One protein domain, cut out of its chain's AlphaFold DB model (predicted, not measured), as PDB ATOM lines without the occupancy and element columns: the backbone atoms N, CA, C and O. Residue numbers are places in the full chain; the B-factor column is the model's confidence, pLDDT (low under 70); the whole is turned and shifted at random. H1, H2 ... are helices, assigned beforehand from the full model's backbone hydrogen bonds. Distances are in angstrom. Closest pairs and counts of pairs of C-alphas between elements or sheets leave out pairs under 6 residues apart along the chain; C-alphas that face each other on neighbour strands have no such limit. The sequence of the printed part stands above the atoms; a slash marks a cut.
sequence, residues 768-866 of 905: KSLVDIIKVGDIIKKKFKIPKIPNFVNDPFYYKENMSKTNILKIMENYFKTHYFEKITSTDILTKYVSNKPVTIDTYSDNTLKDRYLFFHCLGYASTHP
ATOM      1  N   LYS A 768     248.111 127.990 187.237       92.38
ATOM      2  CA  LYS A 768     247.865 129.444 187.262       92.38
ATOM      3  C   LYS A 768     249.083 130.276 186.836       92.38
ATOM      4  O   LYS A 768     248.939 131.266 186.127       92.38
ATOM      5  N   SER A 769     250.285 129.868 187.248       91.44
ATOM      6  CA  SER A 769     251.542 130.524 186.878       91.44
ATOM      7  C   SER A 769     251.850 130.369 185.390       91.44
ATOM      8  O   SER A 769     252.334 131.317 184.781       91.44
ATOM      9  N   LEU A 770     251.538 129.212 184.795       90.25
ATOM     10  CA  LEU A 770     251.683 128.997 183.352       90.25
ATOM     11  C   LEU A 770     250.740 129.903 182.556       90.25
ATOM     12  O   LEU A 770     251.175 130.517 181.587       90.25
ATOM     13  N   VAL A 771     249.483 130.043 182.995       92.75
ATOM     14  CA  VAL A 771     248.548 130.997 182.378       92.75
ATOM     15  C   VAL A 771     249.060 132.430 182.502       92.75
ATOM     16  O   VAL A 771     249.090 133.137 181.503       92.75
ATOM     17  N   ASP A 772     249.520 132.853 183.685       93.19
ATOM     18  CA  ASP A 772     250.093 134.194 183.865       93.19
ATOM     19  C   ASP A 772     251.250 134.449 182.871       93.19
ATOM     20  O   ASP A 772     251.278 135.498 182.235       93.19
ATOM     21  N   ILE A 773     252.166 133.488 182.675       90.31
ATOM     22  CA  ILE A 773     253.276 133.611 181.706       90.31
ATOM     23  C   ILE A 773     252.753 133.785 180.273       90.31
ATOM     24  O   ILE A 773     253.246 134.654 179.551       90.31
ATOM     25  N   ILE A 774     251.753 132.990 179.870       89.75
ATOM     26  CA  ILE A 774     251.114 133.099 178.549       89.75
ATOM     27  C   ILE A 774     250.548 134.509 178.356       89.75
ATOM     28  O   ILE A 774     250.888 135.191 177.392       89.75
ATOM     29  N   LYS A 775     249.729 134.977 179.306       91.81
ATOM     30  CA  LYS A 775     249.030 136.265 179.191       91.81
ATOM     31  C   LYS A 775     249.970 137.459 179.230       91.81
ATOM     32  O   LYS A 775     249.729 138.434 178.523       91.81
ATOM     33  N   VAL A 776     251.031 137.394 180.032       90.44
ATOM     34  CA  VAL A 776     252.087 138.412 180.014       90.44
ATOM     35  C   VAL A 776     252.727 138.459 178.628       90.44
ATOM     36  O   VAL A 776     252.863 139.549 178.078       90.44
ATOM     37  N   GLY A 777     253.061 137.304 178.043       87.25
ATOM     38  CA  GLY A 777     253.632 137.221 176.697       87.25
ATOM     39  C   GLY A 777     252.743 137.833 175.618       87.25
ATOM     40  O   GLY A 777     253.226 138.621 174.803       87.25
ATOM     41  N   ASP A 778     251.438 137.551 175.670       88.00
ATOM     42  CA  ASP A 778     250.445 138.151 174.772       88.00
ATOM     43  C   ASP A 778     250.418 139.686 174.897       88.00
ATOM     44  O   ASP A 778     250.341 140.397 173.894       88.00
ATOM     45  N   ILE A 779     250.480 140.211 176.126       85.12
ATOM     46  CA  ILE A 779     250.344 141.650 176.408       85.12
ATOM     47  C   ILE A 779     251.577 142.432 175.974       85.12
ATOM     48  O   ILE A 779     251.437 143.431 175.268       85.12
ATOM     49  N   ILE A 780     252.768 141.972 176.353       84.62
ATOM     50  CA  ILE A 780     254.015 142.664 175.999       84.62
ATOM     51  C   ILE A 780     254.513 142.280 174.597       84.62
ATOM     52  O   ILE A 780     255.607 142.667 174.198       84.62
ATOM     53  N   LYS A 781     253.731 141.479 173.858       86.12
ATOM     54  CA  LYS A 781     254.056 140.955 172.523       86.12
ATOM     55  C   LYS A 781     255.412 140.240 172.476       86.12
ATOM     56  O   LYS A 781     256.108 140.270 171.461       86.12
ATOM     57  N   LYS A 782     255.782 139.565 173.568       81.06
ATOM     58  CA  LYS A 782     257.024 138.796 173.691       81.06
ATOM     59  C   LYS A 782     256.692 137.328 173.880       81.06
ATOM     60  O   LYS A 782     255.924 136.957 174.762       81.06
ATOM     61  N   LYS A 783     257.307 136.468 173.075       75.56
ATOM     62  CA  LYS A 783     257.170 135.021 173.249       75.56
ATOM     63  C   LYS A 783     258.095 134.561 174.374       75.56
ATOM     64  O   LYS A 783     259.292 134.833 174.343       75.56
ATOM     65  N   PHE A 784     257.540 133.855 175.353       70.88
ATOM     66  CA  PHE A 784     258.300 133.213 176.424       70.88
ATOM     67  C   PHE A 784     258.338 131.698 176.213       70.88
ATOM     68  O   PHE A 784     257.344 131.099 175.804       70.88
ATOM     69  N   LYS A 785     259.473 131.061 176.529       66.75
ATOM     70  CA  LYS A 785     259.599 129.598 176.552       66.75
ATOM     71  C   LYS A 785     258.819 129.062 177.747       66.75
ATOM     72  O   LYS A 785     259.279 129.125 178.886       66.75
ATOM     73  N   ILE A 786     257.635 128.528 177.480       68.25
ATOM     74  CA  ILE A 786     256.844 127.814 178.480       68.25
ATOM     75  C   ILE A 786     257.358 126.370 178.510       68.25
ATOM     76  O   ILE A 786     257.438 125.733 177.456       68.25
ATOM     77  N   PRO A 787     257.755 125.826 179.674       67.88
ATOM     78  CA  PRO A 787     258.176 124.434 179.738       67.88
ATOM     79  C   PRO A 787     257.017 123.513 179.343       67.88
ATOM     80  O   PRO A 787     255.858 123.812 179.635       67.88
ATOM     81  N   LYS A 788     257.328 122.370 178.717       71.06
ATOM     82  CA  LYS A 788     256.312 121.360 178.392       71.06
ATOM     83  C   LYS A 788     255.529 120.991 179.653       71.06
ATOM     84  O   LYS A 788     256.131 120.733 180.695       71.06
ATOM     85  N   ILE A 789     254.201 120.949 179.541       73.88
ATOM     86  CA  ILE A 789     253.331 120.487 180.627       73.88
ATOM     87  C   ILE A 789     253.636 118.995 180.855       73.88
ATOM     88  O   ILE A 789     253.388 118.196 179.946       73.88
ATOM     89  N   PRO A 790     254.208 118.604 182.009       69.38
ATOM     90  CA  PRO A 790     254.500 117.220 182.323       69.38
ATOM     91  C   PRO A 790     253.186 116.455 182.506       69.38
ATOM     92  O   PRO A 790     252.144 117.033 182.822       69.38
ATOM     93  N   ASN A 791     253.238 115.136 182.329       69.44
ATOM     94  CA  ASN A 791     252.059 114.288 182.515       69.44
ATOM     95  C   ASN A 791     251.559 114.306 183.972       69.44
ATOM     96  O   ASN A 791     250.357 114.170 184.204       69.44
ATOM     97  N   PHE A 792     252.480 114.535 184.915       65.38
ATOM     98  CA  PHE A 792     252.224 114.678 186.343       65.38
ATOM     99  C   PHE A 792     253.105 115.779 186.933       65.38
ATOM    100  O   PHE A 792     254.270 115.921 186.555       65.38
ATOM    101  N   VAL A 793     252.558 116.545 187.875       66.19
ATOM    102  CA  VAL A 793     253.321 117.494 188.694       66.19
ATOM    103  C   VAL A 793     253.329 116.971 190.124       66.19
ATOM    104  O   VAL A 793     252.278 116.924 190.760       66.19
ATOM    105  N   ASN A 794     254.513 116.588 190.605       59.97
ATOM    106  CA  ASN A 794     254.766 116.312 192.013       59.97
ATOM    107  C   ASN A 794     255.478 117.535 192.603       59.97
ATOM    108  O   ASN A 794     256.689 117.696 192.436       59.97
ATOM    109  N   ASP A 795     254.710 118.450 193.191       63.25
ATOM    110  CA  ASP A 795     255.256 119.604 193.902       63.25
ATOM    111  C   ASP A 795     255.031 119.399 195.403       63.25
ATOM    112  O   ASP A 795     253.962 119.758 195.904       63.25
ATOM    113  N   PRO A 796     256.017 118.853 196.137       54.53
ATOM    114  CA  PRO A 796     255.851 118.536 197.553       54.53
ATOM    115  C   PRO A 796     255.574 119.775 198.420       54.53
ATOM    116  O   PRO A 796     255.132 119.637 199.557       54.53
ATOM    117  N   PHE A 797     255.811 120.990 197.907       56.50
ATOM    118  CA  PHE A 797     255.572 122.226 198.648       56.50
ATOM    119  C   PHE A 797     254.148 122.764 198.488       56.50
ATOM    120  O   PHE A 797     253.676 123.476 199.375       56.50
ATOM    121  N   TYR A 798     253.463 122.457 197.381       56.22
ATOM    122  CA  TYR A 798     252.174 123.084 197.056       56.22
ATOM    123  C   TYR A 798     251.054 122.117 196.673       56.22
ATOM    124  O   TYR A 798     249.887 122.474 196.842       56.22
ATOM    125  N   TYR A 799     251.371 120.910 196.206       55.12
ATOM    126  CA  TYR A 799     250.386 119.869 195.935       55.12
ATOM    127  C   TYR A 799     250.701 118.650 196.795       55.12
ATOM    128  O   TYR A 799     251.711 117.983 196.604       55.12
ATOM    129  N   LYS A 800     249.807 118.346 197.743       56.62
ATOM    130  CA  LYS A 800     249.886 117.102 198.525       56.62
ATOM    131  C   LYS A 800     249.644 115.854 197.660       56.62
ATOM    132  O   LYS A 800     250.001 114.760 198.074       56.62
ATOM    133  N   GLU A 801     249.065 116.026 196.470       64.31
ATOM    134  CA  GLU A 801     248.681 114.954 195.551       64.31
ATOM    135  C   GLU A 801     249.203 115.220 194.132       64.31
ATOM    136  O   GLU A 801     249.264 116.365 193.678       64.31
ATOM    137  N   ASN A 802     249.545 114.151 193.408       75.94
ATOM    138  CA  ASN A 802     249.964 114.231 192.010       75.94
ATOM    139  C   ASN A 802     248.826 114.776 191.134       75.94
ATOM    140  O   ASN A 802     247.767 114.160 191.016       75.94
ATOM    141  N   MET A 803     249.056 115.901 190.456       81.12
ATOM    142  CA  MET A 803     248.059 116.473 189.547       81.12
ATOM    143  C   MET A 803     248.234 115.920 188.130       81.12
ATOM    144  O   MET A 803     249.297 116.085 187.528       81.12
ATOM    145  N   SER A 804     247.189 115.291 187.585       87.44
ATOM    146  CA  SER A 804     247.181 114.813 186.197       87.44
ATOM    147  C   SER A 804     247.183 115.976 185.199       87.44
ATOM    148  O   SER A 804     246.638 117.051 185.469       87.44
ATOM    149  N   LYS A 805     247.735 115.750 184.001       86.56
ATOM    150  CA  LYS A 805     247.707 116.719 182.889       86.56
ATOM    151  C   LYS A 805     246.304 117.271 182.603       86.56
ATOM    152  O   LYS A 805     246.156 118.470 182.390       86.56
ATOM    153  N   THR A 806     245.276 116.425 182.644       89.50
ATOM    154  CA  THR A 806     243.878 116.837 182.442       89.50
ATOM    155  C   THR A 806     243.420 117.827 183.513       89.50
ATOM    156  O   THR A 806     242.804 118.839 183.189       89.50
ATOM    157  N   ASN A 807     243.762 117.590 184.784       89.69
ATOM    158  CA  ASN A 807     243.420 118.505 185.876       89.69
ATOM    159  C   ASN A 807     244.188 119.828 185.775       89.69
ATOM    160  O   ASN A 807     243.606 120.889 185.997       89.69
ATOM    161  N   ILE A 808     245.464 119.783 185.374       88.44
ATOM    162  CA  ILE A 808     246.263 120.984 185.092       88.44
ATOM    163  C   ILE A 808     245.560 121.845 184.041       88.44
ATOM    164  O   ILE A 808     245.329 123.029 184.281       88.44
ATOM    165  N   LEU A 809     245.177 121.248 182.909       91.44
ATOM    166  CA  LEU A 809     244.523 121.964 181.815       91.44
ATOM    167  C   LEU A 809     243.170 122.545 182.243       91.44
ATOM    168  O   LEU A 809     242.945 123.728 182.017       91.44
ATOM    169  N   LYS A 810     242.331 121.793 182.969       94.25
ATOM    170  CA  LYS A 810     241.060 122.308 183.521       94.25
ATOM    171  C   LYS A 810     241.255 123.514 184.446       94.25
ATOM    172  O   LYS A 810     240.491 124.478 184.393       94.25
ATOM    173  N   ILE A 811     242.288 123.498 185.296       93.62
ATOM    174  CA  ILE A 811     242.610 124.654 186.147       93.62
ATOM    175  C   ILE A 811     243.042 125.839 185.286       93.62
ATOM    176  O   ILE A 811     242.633 126.963 185.574       93.62
ATOM    177  N   MET A 812     243.849 125.606 184.247       94.12
ATOM    178  CA  MET A 812     244.249 126.658 183.313       94.12
ATOM    179  C   MET A 812     243.029 127.265 182.616       94.12
ATOM    180  O   MET A 812     242.865 128.478 182.690       94.12
ATOM    181  N   GLU A 813     242.148 126.455 182.020       94.88
ATOM    182  CA  GLU A 813     240.899 126.901 181.375       94.88
ATOM    183  C   GLU A 813     240.060 127.779 182.310       94.88
ATOM    184  O   GLU A 813     239.702 128.910 181.971       94.88
ATOM    185  N   ASN A 814     239.787 127.290 183.524       94.88
ATOM    186  CA  ASN A 814     239.010 128.039 184.507       94.88
ATOM    187  C   ASN A 814     239.698 129.355 184.886       94.88
ATOM    188  O   ASN A 814     239.045 130.375 185.098       94.88
ATOM    189  N   TYR A 815     241.024 129.356 184.966       94.31
ATOM    190  CA  TYR A 815     241.793 130.533 185.333       94.31
ATOM    191  C   TYR A 815     241.852 131.578 184.203       94.31
ATOM    192  O   TYR A 815     241.674 132.763 184.481       94.31
ATOM    193  N   PHE A 816     241.974 131.166 182.934       93.69
ATOM    194  CA  PHE A 816     241.755 132.043 181.770       93.69
ATOM    195  C   PHE A 816     240.358 132.676 181.811       93.69
ATOM    196  O   PHE A 816     240.225 133.897 181.711       93.69
ATOM    197  N   LYS A 817     239.321 131.864 182.059       92.19
ATOM    198  CA  LYS A 817     237.931 132.331 182.126       92.19
ATOM    199  C   LYS A 817     237.705 133.337 183.253       92.19
ATOM    200  O   LYS A 817     237.046 134.349 183.045       92.19
ATOM    201  N   THR A 818     238.221 133.063 184.448       86.12
ATOM    202  CA  THR A 818     237.899 133.841 185.659       86.12
ATOM    203  C   THR A 818     238.765 135.078 185.858       86.12
ATOM    204  O   THR A 818     238.275 136.048 186.430       86.12
ATOM    205  N   HIS A 819     240.024 135.069 185.409       86.56
ATOM    206  CA  HIS A 819     240.958 136.180 185.634       86.56
ATOM    207  C   HIS A 819     241.293 136.978 184.374       86.56
ATOM    208  O   HIS A 819     241.730 138.119 184.487       86.56
ATOM    209  N   TYR A 820     241.089 136.396 183.192       87.62
ATOM    210  CA  TYR A 820     241.363 137.054 181.914       87.62
ATOM    211  C   TYR A 820     240.114 137.194 181.038       87.62
ATOM    212  O   TYR A 820     240.194 137.810 179.981       87.62
ATOM    213  N   PHE A 821     238.962 136.680 181.491       88.56
ATOM    214  CA  PHE A 821     237.683 136.700 180.771       88.56
ATOM    215  C   PHE A 821     237.757 136.052 179.381       88.56
ATOM    216  O   PHE A 821     236.993 136.394 178.480       88.56
ATOM    217  N   GLU A 822     238.666 135.091 179.211       90.44
ATOM    218  CA  GLU A 822     238.894 134.391 177.950       90.44
ATOM    219  C   GLU A 822     238.390 132.951 178.042       90.44
ATOM    220  O   GLU A 822     238.782 132.188 178.927       90.44
ATOM    221  N   LYS A 823     237.509 132.569 177.113       92.88
ATOM    222  CA  LYS A 823     237.081 131.177 176.950       92.88
ATOM    223  C   LYS A 823     238.097 130.468 176.061       92.88
ATOM    224  O   LYS A 823     238.183 130.761 174.873       92.88
ATOM    225  N   ILE A 824     238.860 129.553 176.647       93.50
ATOM    226  CA  ILE A 824     239.861 128.741 175.954       93.50
ATOM    227  C   ILE A 824     239.670 127.272 176.330       93.50
ATOM    228  O   ILE A 824     239.344 126.977 177.481       93.50
ATOM    229  N   THR A 825     239.854 126.361 175.376       94.50
ATOM    230  CA  THR A 825     239.782 124.912 175.620       94.50
ATOM    231  C   THR A 825     241.161 124.311 175.912       94.50
ATOM    232  O   THR A 825     242.202 124.874 175.574       94.50
ATOM    233  N   SER A 826     241.198 123.116 176.492       92.69
ATOM    234  CA  SER A 826     242.419 122.334 176.718       92.69
ATOM    235  C   SER A 826     243.167 122.089 175.408       92.69
ATOM    236  O   SER A 826     244.397 122.165 175.367       92.69
ATOM    237  N   THR A 827     242.425 121.848 174.325       91.25
ATOM    238  CA  THR A 827     242.965 121.682 172.973       91.25
ATOM    239  C   THR A 827     243.593 122.975 172.467       91.25
ATOM    240  O   THR A 827     244.714 122.940 171.961       91.25
ATOM    241  N   ASP A 828     242.946 124.127 172.660       89.00
ATOM    242  CA  ASP A 828     243.533 125.433 172.338       89.00
ATOM    243  C   ASP A 828     244.825 125.673 173.122       89.00
ATOM    244  O   ASP A 828     245.818 126.106 172.546       89.00
ATOM    245  N   ILE A 829     244.838 125.368 174.426       88.12
ATOM    246  CA  ILE A 829     246.027 125.546 175.271       88.12
ATOM    247  C   ILE A 829     247.191 124.725 174.712       88.12
ATOM    248  O   ILE A 829     248.295 125.242 174.524       88.12
ATOM    249  N   LEU A 830     246.938 123.449 174.415       84.69
ATOM    250  CA  LEU A 830     247.948 122.530 173.902       84.69
ATOM    251  C   LEU A 830     248.456 122.922 172.510       84.69
ATOM    252  O   LEU A 830     249.663 122.874 172.267       84.69
ATOM    253  N   THR A 831     247.559 123.322 171.611       83.19
ATOM    254  CA  THR A 831     247.900 123.657 170.221       83.19
ATOM    255  C   THR A 831     248.562 125.029 170.100       83.19
ATOM    256  O   THR A 831     249.587 125.146 169.429       83.19
ATOM    257  N   LYS A 832     248.043 126.057 170.784       75.75
ATOM    258  CA  LYS A 832     248.519 127.447 170.668       75.75
ATOM    259  C   LYS A 832     249.787 127.715 171.471       75.75
ATOM    260  O   LYS A 832     250.640 128.467 171.007       75.75
ATOM    261  N   TYR A 833     249.929 127.108 172.651       72.81
ATOM    262  CA  TYR A 833     250.966 127.511 173.611       72.81
ATOM    263  C   TYR A 833     251.962 126.406 173.981       72.81
ATOM    264  O   TYR A 833     253.026 126.714 174.514       72.81
ATOM    265  N   VAL A 834     251.650 125.135 173.700       67.75
ATOM    266  CA  VAL A 834     252.462 123.975 174.134       67.75
ATOM    267  C   VAL A 834     252.976 123.136 172.948       67.75
ATOM    268  O   VAL A 834     253.581 122.084 173.157       67.75
ATOM    269  N   SER A 835     252.781 123.574 171.695       52.41
ATOM    270  CA  SER A 835     253.218 122.804 170.521       52.41
ATOM    271  C   SER A 835     254.731 122.500 170.531       52.41
ATOM    272  O   SER A 835     255.550 123.248 171.060       52.41
ATOM    273  N   ASN A 836     255.102 121.344 169.966       42.84
ATOM    274  CA  ASN A 836     256.385 120.645 170.147       42.84
ATOM    275  C   ASN A 836     257.666 121.358 169.663       42.84
ATOM    276  O   ASN A 836     258.737 120.751 169.748       42.84
ATOM    277  N   LYS A 837     257.612 122.600 169.168       39.56
ATOM    278  CA  LYS A 837     258.816 123.300 168.700       39.56
ATOM    279  C   LYS A 837     259.464 124.084 169.850       39.56
ATOM    280  O   LYS A 837     258.814 124.965 170.412       39.56
ATOM    281  N   PRO A 838     260.728 123.794 170.219       36.81
ATOM    282  CA  PRO A 838     261.459 124.626 171.161       36.81
ATOM    283  C   PRO A 838     261.637 126.012 170.539       36.81
ATOM    284  O   PRO A 838     262.309 126.166 169.525       36.81
ATOM    285  N   VAL A 839     261.003 127.020 171.130       36.22
ATOM    286  CA  VAL A 839     261.252 128.421 170.788       36.22
ATOM    287  C   VAL A 839     262.394 128.901 171.681       36.22
ATOM    288  O   VAL A 839     262.329 128.771 172.909       36.22
ATOM    289  N   THR A 840     263.473 129.367 171.058       32.56
ATOM    290  CA  THR A 840     264.708 129.799 171.711       32.56
ATOM    291  C   THR A 840     264.503 131.092 172.499       32.56
ATOM    292  O   THR A 840     263.866 132.038 172.046       32.56
ATOM    293  N   ILE A 841     265.061 131.111 173.708       38.22
ATOM    294  CA  ILE A 841     265.472 132.331 174.399       38.22
ATOM    295  C   ILE A 841     266.993 132.226 174.433       38.22
ATOM    296  O   ILE A 841     267.495 131.206 174.907       38.22
ATOM    297  N   ASP A 842     267.707 133.257 173.999       43.09
ATOM    298  CA  ASP A 842     269.178 133.286 173.935       43.09
ATOM    299  C   ASP A 842     269.894 133.211 175.305       43.09
ATOM    300  O   ASP A 842     271.064 133.553 175.417       43.09
ATOM    301  N   THR A 843     269.230 132.773 176.385       44.69
ATOM    302  CA  THR A 843     269.784 132.825 177.753       44.69
ATOM    303  C   THR A 843     269.626 131.560 178.604       44.69
ATOM    304  O   THR A 843     270.041 131.570 179.759       44.69
ATOM    305  N   TYR A 844     269.100 130.442 178.084       45.28
ATOM    306  CA  TYR A 844     268.951 129.218 178.892       45.28
ATOM    307  C   TYR A 844     269.568 127.981 178.239       45.28
ATOM    308  O   TYR A 844     268.978 127.389 177.336       45.28
ATOM    309  N   SER A 845     270.709 127.527 178.765       48.41
ATOM    310  CA  SER A 845     271.229 126.183 178.487       48.41
ATOM    311  C   SER A 845     270.304 125.125 179.104       48.41
ATOM    312  O   SER A 845     269.955 125.248 180.281       48.41
ATOM    313  N   ASP A 846     269.976 124.053 178.378       47.84
ATOM    314  CA  ASP A 846     269.073 122.972 178.826       47.84
ATOM    315  C   ASP A 846     269.465 122.294 180.165       47.84
ATOM    316  O   ASP A 846     268.627 121.662 180.813       47.84
ATOM    317  N   ASN A 847     270.699 122.478 180.650       51.59
ATOM    318  CA  ASN A 847     271.171 121.942 181.933       51.59
ATOM    319  C   ASN A 847     270.369 122.440 183.158       51.59
ATOM    320  O   ASN A 847     270.139 121.668 184.090       51.59
ATOM    321  N   THR A 848     269.833 123.668 183.143       52.56
ATOM    322  CA  THR A 848     269.101 124.237 184.301       52.56
ATOM    323  C   THR A 848     267.776 123.529 184.605       52.56
ATOM    324  O   THR A 848     267.340 123.492 185.759       52.56
ATOM    325  N   LEU A 849     267.131 122.927 183.599       47.22
ATOM    326  CA  LEU A 849     265.906 122.135 183.780       47.22
ATOM    327  C   LEU A 849     266.190 120.761 184.402       47.22
ATOM    328  O   LEU A 849     265.357 120.241 185.144       47.22
ATOM    329  N   LYS A 850     267.370 120.187 184.151       51.62
ATOM    330  CA  LYS A 850     267.798 118.914 184.747       51.62
ATOM    331  C   LYS A 850     268.153 119.092 186.226       51.62
ATOM    332  O   LYS A 850     267.698 118.321 187.070       51.62
ATOM    333  N   ASP A 851     268.828 120.195 186.550       53.59
ATOM    334  CA  ASP A 851     269.149 120.593 187.927       53.59
ATOM    335  C   ASP A 851     267.904 120.916 188.763       53.59
ATOM    336  O   ASP A 851     267.935 120.873 189.993       53.59
ATOM    337  N   ARG A 852     266.783 121.243 188.114       50.47
ATOM    338  CA  ARG A 852     265.496 121.496 188.768       50.47
ATOM    339  C   ARG A 852     264.879 120.224 189.342       50.47
ATOM    340  O   ARG A 852     264.469 120.235 190.500       50.47
ATOM    341  N   TYR A 853     264.809 119.156 188.545       51.16
ATOM    342  CA  TYR A 853     264.252 117.879 188.996       51.16
ATOM    343  C   TYR A 853     265.082 117.320 190.145       51.16
ATOM    344  O   TYR A 853     264.525 116.902 191.154       51.16
ATOM    345  N   LEU A 854     266.410 117.408 190.027       51.59
ATOM    346  CA  LEU A 854     267.311 116.980 191.085       51.59
ATOM    347  C   LEU A 854     267.095 117.819 192.352       51.59
ATOM    348  O   LEU A 854     266.816 117.254 193.397       51.59
ATOM    349  N   PHE A 855     267.105 119.152 192.268       54.50
ATOM    350  CA  PHE A 855     266.963 120.027 193.439       54.50
ATOM    351  C   PHE A 855     265.647 119.821 194.209       54.50
ATOM    352  O   PHE A 855     265.676 119.637 195.425       54.50
ATOM    353  N   PHE A 856     264.495 119.796 193.527       51.06
ATOM    354  CA  PHE A 856     263.198 119.626 194.199       51.06
ATOM    355  C   PHE A 856     262.948 118.191 194.671       51.06
ATOM    356  O   PHE A 856     262.378 118.006 195.744       51.06
ATOM    357  N   HIS A 857     263.419 117.179 193.936       52.31
ATOM    358  CA  HIS A 857     263.343 115.789 194.388       52.31
ATOM    359  C   HIS A 857     264.258 115.544 195.595       52.31
ATOM    360  O   HIS A 857     263.892 114.806 196.504       52.31
ATOM    361  N   CYS A 858     265.427 116.188 195.642       52.97
ATOM    362  CA  CYS A 858     266.332 116.134 196.789       52.97
ATOM    363  C   CYS A 858     265.722 116.834 198.013       52.97
ATOM    364  O   CYS A 858     265.791 116.291 199.109       52.97
ATOM    365  N   LEU A 859     265.050 117.976 197.832       50.94
ATOM    366  CA  LEU A 859     264.326 118.686 198.896       50.94
ATOM    367  C   LEU A 859     263.108 117.912 199.431       50.94
ATOM    368  O   LEU A 859     262.909 117.817 200.643       50.94
ATOM    369  N   GLY A 860     262.296 117.344 198.536       53.44
ATOM    370  CA  GLY A 860     261.159 116.497 198.912       53.44
ATOM    371  C   GLY A 860     261.605 115.225 199.636       53.44
ATOM    372  O   GLY A 860     260.998 114.824 200.626       53.44
ATOM    373  N   TYR A 861     262.720 114.631 199.204       53.09
ATOM    374  CA  TYR A 861     263.321 113.481 199.876       53.09
ATOM    375  C   TYR A 861     263.903 113.858 201.246       53.09
ATOM    376  O   TYR A 861     263.621 113.189 202.231       53.09
ATOM    377  N   ALA A 862     264.645 114.963 201.354       53.66
ATOM    378  CA  ALA A 862     265.238 115.405 202.620       53.66
ATOM    379  C   ALA A 862     264.187 115.721 203.697       53.66
ATOM    380  O   ALA A 862     264.364 115.363 204.857       53.66
ATOM    381  N   SER A 863     263.072 116.345 203.302       46.56
ATOM    382  CA  SER A 863     261.980 116.711 204.218       46.56
ATOM    383  C   SER A 863     261.152 115.522 204.722       46.56
ATOM    384  O   SER A 863     260.484 115.641 205.748       46.56
ATOM    385  N   THR A 864     261.214 114.378 204.037       51.19
ATOM    386  CA  THR A 864     260.491 113.147 204.401       51.19
ATOM    387  C   THR A 864     261.400 112.059 204.971       51.19
ATOM    388  O   THR A 864     260.911 111.129 205.608       51.19
ATOM    389  N   HIS A 865     262.719 112.174 204.801       58.09
ATOM    390  CA  HIS A 865     263.681 111.186 205.272       58.09
ATOM    391  C   HIS A 865     264.037 111.416 206.757       58.09
ATOM    392  O   HIS A 865     264.642 112.446 207.073       58.09
ATOM    393  N   PRO A 866     263.753 110.461 207.671       62.59
ATOM    394  CA  PRO A 866     263.887 110.647 209.125       62.59
ATOM    395  C   PRO A 866     265.273 111.121 209.578       62.59
ATOM    396  O   PRO A 866     265.386 111.938 210.484       62.59
TER     397      PRO A 866
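What this domain is: This is residues 768 to 866 of the 905 residues of an uncharacterized protein of viral metagenome (UniProt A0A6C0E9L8). A long helix, H4, forms an arm on one side of the domain, and a small head of three helices lies on the other, where H1 and H3 both pack on H2 at large angles. The unnamed stretch 780 to 804 loops through the space between head and arm, and residues 850 to 855 of H4 stand free. The printed part has 99 residues with four named helices, in the order H1, H2, H3, H4, and no named strand; the class is all helix. The whole is only just loose, close to compact, with a radius of gyration of the C-alphas of 15.3 A and spans of 46 by 32 by 21 A.

Where its parts are: H4, residues 847 to 864, is the longest helix at 26.4 A, and its last C-alpha is at (260.491, 113.147, 204.401). H2, residues 805 to 819, measures 20.8 A. H1, residues 768 to 779, measures 16.5 A and begins with C-alpha 768 at (247.865, 129.444, 187.262). H3, residues 826 to 833, measures 10.5 A.

How they stand to each other: H4 is apart from H1, H2 and H3. H2 touches H1 at a steep tilt of 53 degrees, the same way; their closest C-alphas, of Met 812 and Lys 768, are 6.0 A apart. H1 touches H2 with residues 768 to 771 alone, and H2 touches H1 with residues 811 to 816 alone. H2 touches H3 with residues 809 to 813 alone, about perpendicular at 79 degrees; their closest C-alphas, of Leu 809 and Ser 826, are 5.5 A apart. H1 and H3 are close but not clearly touching, with C-alphas 774 and 833 closest at 7.5 A. Every O i to N i+4 pair is within hydrogen-bond range in H1, H2 and H3, and 13 of 14 in H4.

The domain as a whole: The C-alphas of Lys 781 and Pro 866, the two farthest apart, are 48.5 A apart. The printed part has no cut. The links from H1 to H2, 25 residues, and from H3 to H4, 13 residues, are long. Within the first, residues 792 to 793 pair antiparallel with 803 to 804, of which 803 and 804 also precede H2. The mean pLDDT of the printed part is 71.0, and residues 785 to 787, 790 to 801 and 834 to 866 are under 70.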